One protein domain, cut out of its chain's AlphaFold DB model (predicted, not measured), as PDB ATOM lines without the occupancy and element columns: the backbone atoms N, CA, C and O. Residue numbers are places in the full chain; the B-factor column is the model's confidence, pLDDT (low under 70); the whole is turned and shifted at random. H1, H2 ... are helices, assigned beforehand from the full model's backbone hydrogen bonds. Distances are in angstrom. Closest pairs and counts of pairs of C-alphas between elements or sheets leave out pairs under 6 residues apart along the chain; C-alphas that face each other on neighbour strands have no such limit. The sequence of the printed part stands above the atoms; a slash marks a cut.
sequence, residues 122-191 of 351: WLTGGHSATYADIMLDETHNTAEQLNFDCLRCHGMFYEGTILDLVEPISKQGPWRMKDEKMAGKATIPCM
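This is residues 122 to 191 of the 351 residues of an uncharacterized protein of Bacteroidales bacterium (UniProt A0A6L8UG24). The model has little regular structure: a body of loops with short helices set round H1, which lies near the middle, and an unnamed loop, residues 166 to 179, that folds back on itself. The printed part has 70 residues, with five named helices, H1 to H5 in chain order, and no named strand; the class is all helix, though the helices hold only 23 residues. It is compact, radius of gyration of the C-alphas 11.4 A, spanning 32 by 24 by 21 A.

H2, the longest, is residues 138 to 143, 8.5 A long, from C-alpha 138 at (28.496, 26.915, -14.629). H1 is residues 131 to 135, H3 150 to 153, H4 162 to 165, and H5 180 to 183, ending at C-alpha 183 (34.110, 14.334, -20.591).

H2 and H1 are close but not clearly touching, closest C-alphas Met 135 and Asn 141, 7.8 A. H1 and H5 touch, closest C-alphas Ala 132 and Ala 183, 4.6 A. H3 and H4 are close but not clearly touching, closest C-alphas Leu 151 and Ile 162, 7.2 A. Each O i to N i+4 pair is within hydrogen-bond range in H1 and H2; H3, H4 and H5 are too short for one.

The printed part has no cut. The link from H4 to H5 is long. No printed residue is under 70 in pLDDT.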
ATOM      1  N   TRP A 122      36.497  22.649 -38.089       96.75
ATOM      2  CA  TRP A 122      35.662  22.134 -36.997       96.75
ATOM      3  C   TRP A 122      36.347  22.248 -35.630       96.75
ATOM      4  O   TRP A 122      35.741  22.768 -34.701       96.75
ATOM      5  N   LEU A 123      37.614  21.829 -35.526       96.44
ATOM      6  CA  LEU A 123      38.396  21.831 -34.284       96.44
ATOM      7  C   LEU A 123      38.632  23.242 -33.727       96.44
ATOM      8  O   LEU A 123      38.769  23.421 -32.522       96.44
ATOM      9  N   THR A 124      38.743  24.239 -34.604       94.75
ATOM     10  CA  THR A 124      38.925  25.643 -34.201       94.75
ATOM     11  C   THR A 124      37.610  26.396 -33.989       94.75
ATOM     12  O   THR A 124      37.641  27.549 -33.561       94.75
ATOM     13  N   GLY A 125      36.473  25.777 -34.313       91.44
ATOM     14  CA  GLY A 125      35.141  26.356 -34.165       91.44
ATOM     15  C   GLY A 125      34.431  25.897 -32.891       91.44
ATOM     16  O   GLY A 125      34.873  24.990 -32.196       91.44
ATOM     17  N   GLY A 126      33.264  26.484 -32.610       90.31
ATOM     18  CA  GLY A 126      32.443  26.098 -31.451       90.31
ATOM     19  C   GLY A 126      31.866  24.676 -31.524       90.31
ATOM     20  O   GLY A 126      31.464  24.116 -30.510       90.31
ATOM     21  N   HIS A 127      31.849  24.052 -32.706       93.81
ATOM     22  CA  HIS A 127      31.302  22.704 -32.889       93.81
ATOM     23  C   HIS A 127      32.205  21.582 -32.359       93.81
ATOM     24  O   HIS A 127      31.745  20.447 -32.245       93.81
ATOM     25  N   SER A 128      33.465  21.862 -32.010       96.00
ATOM     26  CA  SER A 128      34.327  20.869 -31.361       96.00
ATOM     27  C   SER A 128      34.099  20.728 -29.859       96.00
ATOM     28  O   SER A 128      34.862  20.020 -29.202       96.00
ATOM     29  N   ALA A 129      33.065  21.381 -29.319       96.75
ATOM     30  CA  ALA A 129      32.706  21.309 -27.913       96.75
ATOM     31  C   ALA A 129      32.534  19.860 -27.436       96.75
ATOM     32  O   ALA A 129      31.877  19.016 -28.070       96.75
ATOM     33  N   THR A 130      33.125  19.581 -26.284       98.25
ATOM     34  CA  THR A 130      33.052  18.289 -25.615       98.25
ATOM     35  C   THR A 130      31.873  18.227 -24.650       98.25
ATOM     36  O   THR A 130      31.225  19.235 -24.363       98.25
ATOM     37  N   TYR A 131      31.569  17.037 -24.124       98.38
ATOM     38  CA  TYR A 131      30.544  16.922 -23.085       98.38
ATOM     39  C   TYR A 131      30.893  17.742 -21.849       98.38
ATOM     40  O   TYR A 131      29.985  18.286 -21.235       98.38
ATOM     41  N   ALA A 132      32.170  17.844 -21.478       98.19
ATOM     42  CA  ALA A 132      32.567  18.654 -20.334       98.19
ATOM     43  C   ALA A 132      32.311  20.145 -20.582       98.19
ATOM     44  O   ALA A 132      31.750  20.803 -19.712       98.19
ATOM     45  N   ASP A 133      32.654  20.640 -21.776       98.06
ATOM     46  CA  ASP A 133      32.468  22.052 -22.143       98.06
ATOM     47  C   ASP A 133      30.994  22.472 -22.080       98.06
ATOM     48  O   ASP A 133      30.694  23.591 -21.689       98.06
ATOM     49  N   ILE A 134      30.073  21.572 -22.447       97.06
ATOM     50  CA  ILE A 134      28.631  21.857 -22.452       97.06
ATOM     51  C   ILE A 134      27.979  21.536 -21.105       97.06
ATOM     52  O   ILE A 134      27.265  22.356 -20.533       97.06
ATOM     53  N   MET A 135      28.183  20.325 -20.588       97.44
ATOM     54  CA  MET A 135      27.405  19.812 -19.455       97.44
ATOM     55  C   MET A 135      27.907  20.333 -18.109       97.44
ATOM     56  O   MET A 135      27.186  20.223 -17.119       97.44
ATOM     57  N   LEU A 136      29.120  20.890 -18.050       97.88
ATOM     58  CA  LEU A 136      29.703  21.441 -16.825       97.88
ATOM     59  C   LEU A 136      29.819  22.971 -16.845       97.88
ATOM     60  O   LEU A 136      30.399  23.527 -15.914       97.88
ATOM     61  N   ASP A 137      29.274  23.656 -17.857       97.50
ATOM     62  CA  ASP A 137      29.320  25.119 -17.910       97.50
ATOM     63  C   ASP A 137      28.481  25.735 -16.779       97.50
ATOM     64  O   ASP A 137      27.251  25.641 -16.747       97.50
ATOM     65  N   GLU A 138      29.155  26.365 -15.815       97.50
ATOM     66  CA  GLU A 138      28.496  26.915 -14.629       97.50
ATOM     67  C   GLU A 138      27.571  28.089 -14.966       97.50
ATOM     68  O   GLU A 138      26.537  28.263 -14.315       97.50
ATOM     69  N   THR A 139      27.922  28.887 -15.978       96.00
ATOM     70  CA  THR A 139      27.164  30.085 -16.363       96.00
ATOM     71  C   THR A 139      25.812  29.683 -16.939       96.00
ATOM     72  O   THR A 139      24.767  30.131 -16.458       96.00
ATOM     73  N   HIS A 140      25.834  28.787 -17.923       94.88
ATOM     74  CA  HIS A 140      24.663  28.200 -18.544       94.88
ATOM     75  C   HIS A 140      23.842  27.431 -17.515       94.88
ATOM     76  O   HIS A 140      22.666  27.732 -17.342       94.88
ATOM     77  N   ASN A 141      24.438  26.500 -16.767       97.12
ATOM     78  CA  ASN A 141      23.662  25.624 -15.889       97.12
ATOM     79  C   ASN A 141      23.019  26.365 -14.701       97.12
ATOM     80  O   ASN A 141      21.980  25.953 -14.179       97.12
ATOM     81  N   THR A 142      23.596  27.493 -14.278       97.31
ATOM     82  CA  THR A 142      22.971  28.383 -13.286       97.31
ATOM     83  C   THR A 142      21.819  29.198 -13.894       97.31
ATOM     84  O   THR A 142      20.881  29.573 -13.182       97.31
ATOM     85  N   ALA A 143      21.839  29.462 -15.203       94.69
ATOM     86  CA  ALA A 143      20.775  30.157 -15.927       94.69
ATOM     87  C   ALA A 143      19.633  29.212 -16.348       94.69
ATOM     88  O   ALA A 143      18.459  29.543 -16.157       94.69
ATOM     89  N   GLU A 144      19.959  28.004 -16.796       92.69
ATOM     90  CA  GLU A 144      19.045  27.007 -17.347       92.69
ATOM     91  C   GLU A 144      19.365  25.619 -16.781       92.69
ATOM     92  O   GLU A 144      20.508  25.175 -16.767       92.69
ATOM     93  N   GLN A 145      18.344  24.910 -16.300       96.12
ATOM     94  CA  GLN A 145      18.548  23.552 -15.812       96.12
ATOM     95  C   GLN A 145      18.782  22.601 -16.990       96.12
ATOM     96  O   GLN A 145      17.949  22.517 -17.896       96.12
ATOM     97  N   LEU A 146      19.853  21.809 -16.909       96.75
ATOM     98  CA  LEU A 146      20.097  20.692 -17.820       96.75
ATOM     99  C   LEU A 146      18.860  19.793 -17.939       96.75
ATOM    100  O   LEU A 146      18.191  19.477 -16.952       96.75
ATOM    101  N   ASN A 147      18.561  19.360 -19.158       95.38
ATOM    102  CA  ASN A 147      17.396  18.539 -19.457       95.38
ATOM    103  C   ASN A 147      17.674  17.616 -20.658       95.38
ATOM    104  O   ASN A 147      18.782  17.568 -21.191       95.38
ATOM    105  N   PHE A 148      16.686  16.812 -21.048       95.00
ATOM    106  CA  PHE A 148      16.858  15.827 -22.119       95.00
ATOM    107  C   PHE A 148      17.042  16.470 -23.501       95.00
ATOM    108  O   PHE A 148      17.692  15.864 -24.355       95.00
ATOM    109  N   ASP A 149      16.537  17.689 -23.707       92.31
ATOM    110  CA  ASP A 149      16.634  18.393 -24.986       92.31
ATOM    111  C   ASP A 149      18.054  18.894 -25.259       92.31
ATOM    112  O   ASP A 149      18.413  19.069 -26.422       92.31
ATOM    113  N   CYS A 150      18.922  18.994 -24.241       94.19
ATOM    114  CA  CYS A 150      20.352  19.262 -24.440       94.19
ATOM    115  C   CYS A 150      20.975  18.263 -25.437       94.19
ATOM    116  O   CYS A 150      21.772  18.641 -26.295       94.19
ATOM    117  N   LEU A 151      20.556  16.991 -25.383       96.12
ATOM    118  CA  LEU A 151      21.062  15.921 -26.253       96.12
ATOM    119  C   LEU A 151      20.467  15.936 -27.666       96.12
ATOM    120  O   LEU A 151      20.905  15.159 -28.517       96.12
ATOM    121  N   ARG A 152      19.485  16.803 -27.947       93.50
ATOM    122  CA  ARG A 152      18.994  17.018 -29.315       93.50
ATOM    123  C   ARG A 152      20.106  17.551 -30.217       93.50
ATOM    124  O   ARG A 152      20.133  17.188 -31.389       93.50
ATOM    125  N   CYS A 153      21.001  18.368 -29.662       93.62
ATOM    126  CA  CYS A 153      22.102  19.006 -30.381       93.62
ATOM    127  C   CYS A 153      23.466  18.594 -29.802       93.62
ATOM    128  O   CYS A 153      24.357  18.201 -30.548       93.62
ATOM    129  N   HIS A 154      23.621  18.595 -28.475       95.75
ATOM    130  CA  HIS A 154      24.891  18.333 -27.790       95.75
ATOM    131  C   HIS A 154      24.992  16.886 -27.297       95.75
ATOM    132  O   HIS A 154      25.023  16.612 -26.099       95.75
ATOM    133  N   GLY A 155      25.030  15.947 -28.240       96.19
ATOM    134  CA  GLY A 155      25.081  14.510 -27.952       96.19
ATOM    135  C   GLY A 155      24.107  13.692 -28.789       96.19
ATOM    136  O   GLY A 155      23.500  12.737 -28.306       96.19
ATOM    137  N   MET A 156      23.951  14.059 -30.063       96.44
ATOM    138  CA  MET A 156      22.933  13.490 -30.953       96.44
ATOM    139  C   MET A 156      23.078  11.971 -31.125       96.44
ATOM    140  O   MET A 156      22.089  11.270 -31.316       96.44
ATOM    141  N   PHE A 157      24.305  11.453 -31.021       96.25
ATOM    142  CA  PHE A 157      24.617  10.025 -31.126       96.25
ATOM    143  C   PHE A 157      24.697   9.312 -29.772       96.25
ATOM    144  O   PHE A 157      24.852   8.089 -29.746       96.25
ATOM    145  N   TYR A 158      24.576  10.034 -28.655       96.12
ATOM    146  CA  TYR A 158      24.595   9.427 -27.333       96.12
ATOM    147  C   TYR A 158      23.358   8.566 -27.118       96.12
ATOM    148  O   TYR A 158      22.218   9.025 -27.242       96.12
ATOM    149  N   GLU A 159      23.584   7.303 -26.772       91.12
ATOM    150  CA  GLU A 159      22.512   6.315 -26.644       91.12
ATOM    151  C   GLU A 159      21.780   6.400 -25.300       91.12
ATOM    152  O   GLU A 159      20.637   5.959 -25.203       91.12
ATOM    153  N   GLY A 160      22.419   6.982 -24.280       94.12
ATOM    154  CA  GLY A 160      21.831   7.181 -22.957       94.12
ATOM    155  C   GLY A 160      21.022   8.472 -22.843       94.12
ATOM    156  O   GLY A 160      20.562   9.055 -23.825       94.12
ATOM    157  N   THR A 161      20.855   8.934 -21.614       96.12
ATOM    158  CA  THR A 161      20.121  10.149 -21.261       96.12
ATOM    159  C   THR A 161      21.004  11.154 -20.531       96.12
ATOM    160  O   THR A 161      22.105  10.832 -20.090       96.12
ATOM    161  N   ILE A 162      20.511  12.380 -20.334       96.94
ATOM    162  CA  ILE A 162      21.241  13.385 -19.549       96.94
ATOM    163  C   ILE A 162      21.532  12.891 -18.119       96.94
ATOM    164  O   ILE A 162      22.589  13.179 -17.565       96.94
ATOM    165  N   LEU A 163      20.645  12.053 -17.565       97.06
ATOM    166  CA  LEU A 163      20.813  11.426 -16.253       97.06
ATOM    167  C   LEU A 163      21.971  10.428 -16.213       97.06
ATOM    168  O   LEU A 163      22.451  10.132 -15.125       97.06
ATOM    169  N   ASP A 164      22.418   9.908 -17.351       96.88
ATOM    170  CA  ASP A 164      23.548   8.979 -17.436       96.88
ATOM    171  C   ASP A 164      24.886   9.717 -17.601       96.88
ATOM    172  O   ASP A 164      25.940   9.158 -17.301       96.88
ATOM    173  N   LEU A 165      24.851  10.983 -18.036       96.94
ATOM    174  CA  LEU A 165      26.040  11.782 -18.344       96.94
ATOM    175  C   LEU A 165      26.528  12.617 -17.169       96.94
ATOM    176  O   LEU A 165      27.727  12.639 -16.894       96.94
ATOM    177  N   VAL A 166      25.617  13.322 -16.502       97.88
ATOM    178  CA  VAL A 166      25.966  14.412 -15.587       97.88
ATOM    179  C   VAL A 166      25.082  14.401 -14.347       97.88
ATOM    180  O   VAL A 166      23.915  14.005 -14.374       97.88
ATOM    181  N   GLU A 167      25.657  14.812 -13.223       97.44
ATOM    182  CA  GLU A 167      24.936  15.018 -11.972       97.44
ATOM    183  C   GLU A 167      25.499  16.208 -11.181       97.44
ATOM    184  O   GLU A 167      26.703  16.455 -11.239       97.44
ATOM    185  N   PRO A 168      24.664  16.918 -10.402       97.12
ATOM    186  CA  PRO A 168      23.209  16.778 -10.323       97.12
ATOM    187  C   PRO A 168      22.502  17.412 -11.533       97.12
ATOM    188  O   PRO A 168      23.026  18.319 -12.168       97.12
ATOM    189  N   ILE A 169      21.269  16.987 -11.818       96.81
ATOM    190  CA  ILE A 169      20.376  17.753 -12.698       96.81
ATOM    191  C   ILE A 169      19.722  18.847 -11.854       96.81
ATOM    192  O   ILE A 169      18.722  18.619 -11.179       96.81
ATOM    193  N   SER A 170      20.374  20.005 -11.810       96.38
ATOM    194  CA  SER A 170      20.051  21.117 -10.914       96.38
ATOM    195  C   SER A 170      20.601  22.423 -11.478       96.38
ATOM    196  O   SER A 170      21.528  22.387 -12.281       96.38
ATOM    197  N   LYS A 171      20.067  23.560 -11.015       97.81
ATOM    198  CA  LYS A 171      20.666  24.893 -11.218       97.81
ATOM    199  C   LYS A 171      21.663  25.277 -10.118       97.81
ATOM    200  O   LYS A 171      22.334  26.297 -10.203       97.81
ATOM    201  N   GLN A 172      21.724  24.480  -9.055       95.12
ATOM    202  CA  GLN A 172      22.656  24.610  -7.943       95.12
ATOM    203  C   GLN A 172      23.650  23.457  -8.062       95.12
ATOM    204  O   GLN A 172      23.339  22.335  -7.652       95.12
ATOM    205  N   GLY A 173      24.787  23.714  -8.712       94.50
ATOM    206  CA  GLY A 173      25.881  22.755  -8.858       94.50
ATOM    207  C   GLY A 173      26.544  22.382  -7.516       94.50
ATOM    208  O   GLY A 173      25.959  22.573  -6.447       94.50
ATOM    209  N   PRO A 174      27.783  21.863  -7.528       96.50
ATOM    210  CA  PRO A 174      28.643  21.667  -8.695       96.50
ATOM    211  C   PRO A 174      28.205  20.472  -9.553       96.50
ATOM    212  O   PRO A 174      27.806  19.435  -9.021       96.50
ATOM    213  N   TRP A 175      28.316  20.617 -10.875       98.19
ATOM    214  CA  TRP A 175      28.085  19.540 -11.841       98.19
ATOM    215  C   TRP A 175      29.349  18.707 -12.030       98.19
ATOM    216  O   TRP A 175      30.464  19.225 -12.011       98.19
ATOM    217  N   ARG A 176      29.180  17.403 -12.233       98.00
ATOM    218  CA  ARG A 176      30.260  16.477 -12.579       98.00
ATOM    219  C   ARG A 176      29.786  15.449 -13.592       98.00
ATOM    220  O   ARG A 176      28.617  15.057 -13.592       98.00
ATOM    221  N   MET A 177      30.719  14.962 -14.404       98.00
ATOM    222  CA  MET A 177      30.469  13.808 -15.264       98.00
ATOM    223  C   MET A 177      30.341  12.544 -14.415       98.00
ATOM    224  O   MET A 177      31.129  12.330 -13.493       98.00
ATOM    225  N   LYS A 178      29.377  11.682 -14.746       97.69
ATOM    226  CA  LYS A 178      29.233  10.358 -14.117       97.69
ATOM    227  C   LYS A 178      30.282   9.362 -14.605       97.69
ATOM    228  O   LYS A 178      30.730   8.514 -13.838       97.69
ATOM    229  N   ASP A 179      30.674   9.479 -15.871       96.50
ATOM    230  CA  ASP A 179      31.800   8.758 -16.462       96.50
ATOM    231  C   ASP A 179      32.796   9.769 -17.033       96.50
ATOM    232  O   ASP A 179      32.530  10.436 -18.035       96.50
ATOM    233  N   GLU A 180      33.969   9.866 -16.410       95.31
ATOM    234  CA  GLU A 180      35.045  10.764 -16.841       95.31
ATOM    235  C   GLU A 180      35.492  10.497 -18.285       95.31
ATOM    236  O   GLU A 180      35.934  11.413 -18.976       95.31
ATOM    237  N   LYS A 181      35.320   9.270 -18.801       95.31
ATOM    238  CA  LYS A 181      35.660   8.940 -20.196       95.31
ATOM    239  C   LYS A 181      34.767   9.647 -21.210       95.31
ATOM    240  O   LYS A 181      35.125   9.706 -22.387       95.31
ATOM    241  N   MET A 182      33.604  10.143 -20.789       96.44
ATOM    242  CA  MET A 182      32.706  10.914 -21.647       96.44
ATOM    243  C   MET A 182      33.126  12.376 -21.747       96.44
ATOM    244  O   MET A 182      32.869  12.990 -22.775       96.44
ATOM    245  N   ALA A 183      33.809  12.911 -20.729       97.19
ATOM    246  CA  ALA A 183      34.110  14.334 -20.591       97.19
ATOM    247  C   ALA A 183      34.725  14.937 -21.864       97.19
ATOM    248  O   ALA A 183      34.218  15.926 -22.374       97.19
ATOM    249  N   GLY A 184      35.762  14.297 -22.415       96.94
ATOM    250  CA  GLY A 184      36.487  14.787 -23.594       96.94
ATOM    251  C   GLY A 184      35.913  14.366 -24.951       96.94
ATOM    252  O   GLY A 184      36.544  14.624 -25.974       96.94
ATOM    253  N   LYS A 185      34.769  13.672 -25.003       97.31
ATOM    254  CA  LYS A 185      34.174  13.266 -26.285       97.31
ATOM    255  C   LYS A 185      33.422  14.433 -26.915       97.31
ATOM    256  O   LYS A 185      32.716  15.161 -26.222       97.31
ATOM    257  N   ALA A 186      33.556  14.574 -28.232       97.31
ATOM    258  CA  ALA A 186      32.846  15.585 -29.005       97.31
ATOM    259  C   ALA A 186      31.329  15.356 -28.976       97.31
ATOM    260  O   ALA A 186      30.865  14.235 -29.188       97.31
ATOM    261  N   THR A 187      30.571  16.433 -28.779       96.81
ATOM    262  CA  THR A 187      29.099  16.401 -28.738       96.81
ATOM    263  C   THR A 187      28.457  16.586 -30.115       96.81
ATOM    264  O   THR A 187      27.358  16.081 -30.355       96.81
ATOM    265  N   ILE A 188      29.163  17.257 -31.034       96.75
ATOM    266  CA  ILE A 188      28.715  17.574 -32.398       96.75
ATOM    267  C   ILE A 188      29.759  17.050 -33.409       96.75
ATOM    268  O   ILE A 188      30.578  17.813 -33.931       96.75
ATOM    269  N   PRO A 189      29.803  15.730 -33.677       96.38
ATOM    270  CA  PRO A 189      30.722  15.165 -34.666       96.38
ATOM    271  C   PRO A 189      30.310  15.543 -36.096       96.38
ATOM    272  O   PRO A 189      29.169  15.928 -36.334       96.38
ATOM    273  N   CYS A 190      31.187  15.353 -37.091       95.50
ATOM    274  CA  CYS A 190      30.900  15.724 -38.489       95.50
ATOM    275  C   CYS A 190      29.555  15.181 -39.009       95.50
ATOM    276  O   CYS A 190      28.835  15.874 -39.725       95.50
ATOM    277  N   MET A 191      29.198  13.953 -38.623       95.44
ATOM    278  CA  MET A 191      27.951  13.297 -39.035       95.44
ATOM    279  C   MET A 191      26.688  13.857 -38.369       95.44
ATOM    280  O   MET A 191      25.599  13.451 -38.750       95.44
TER     281      MET A 191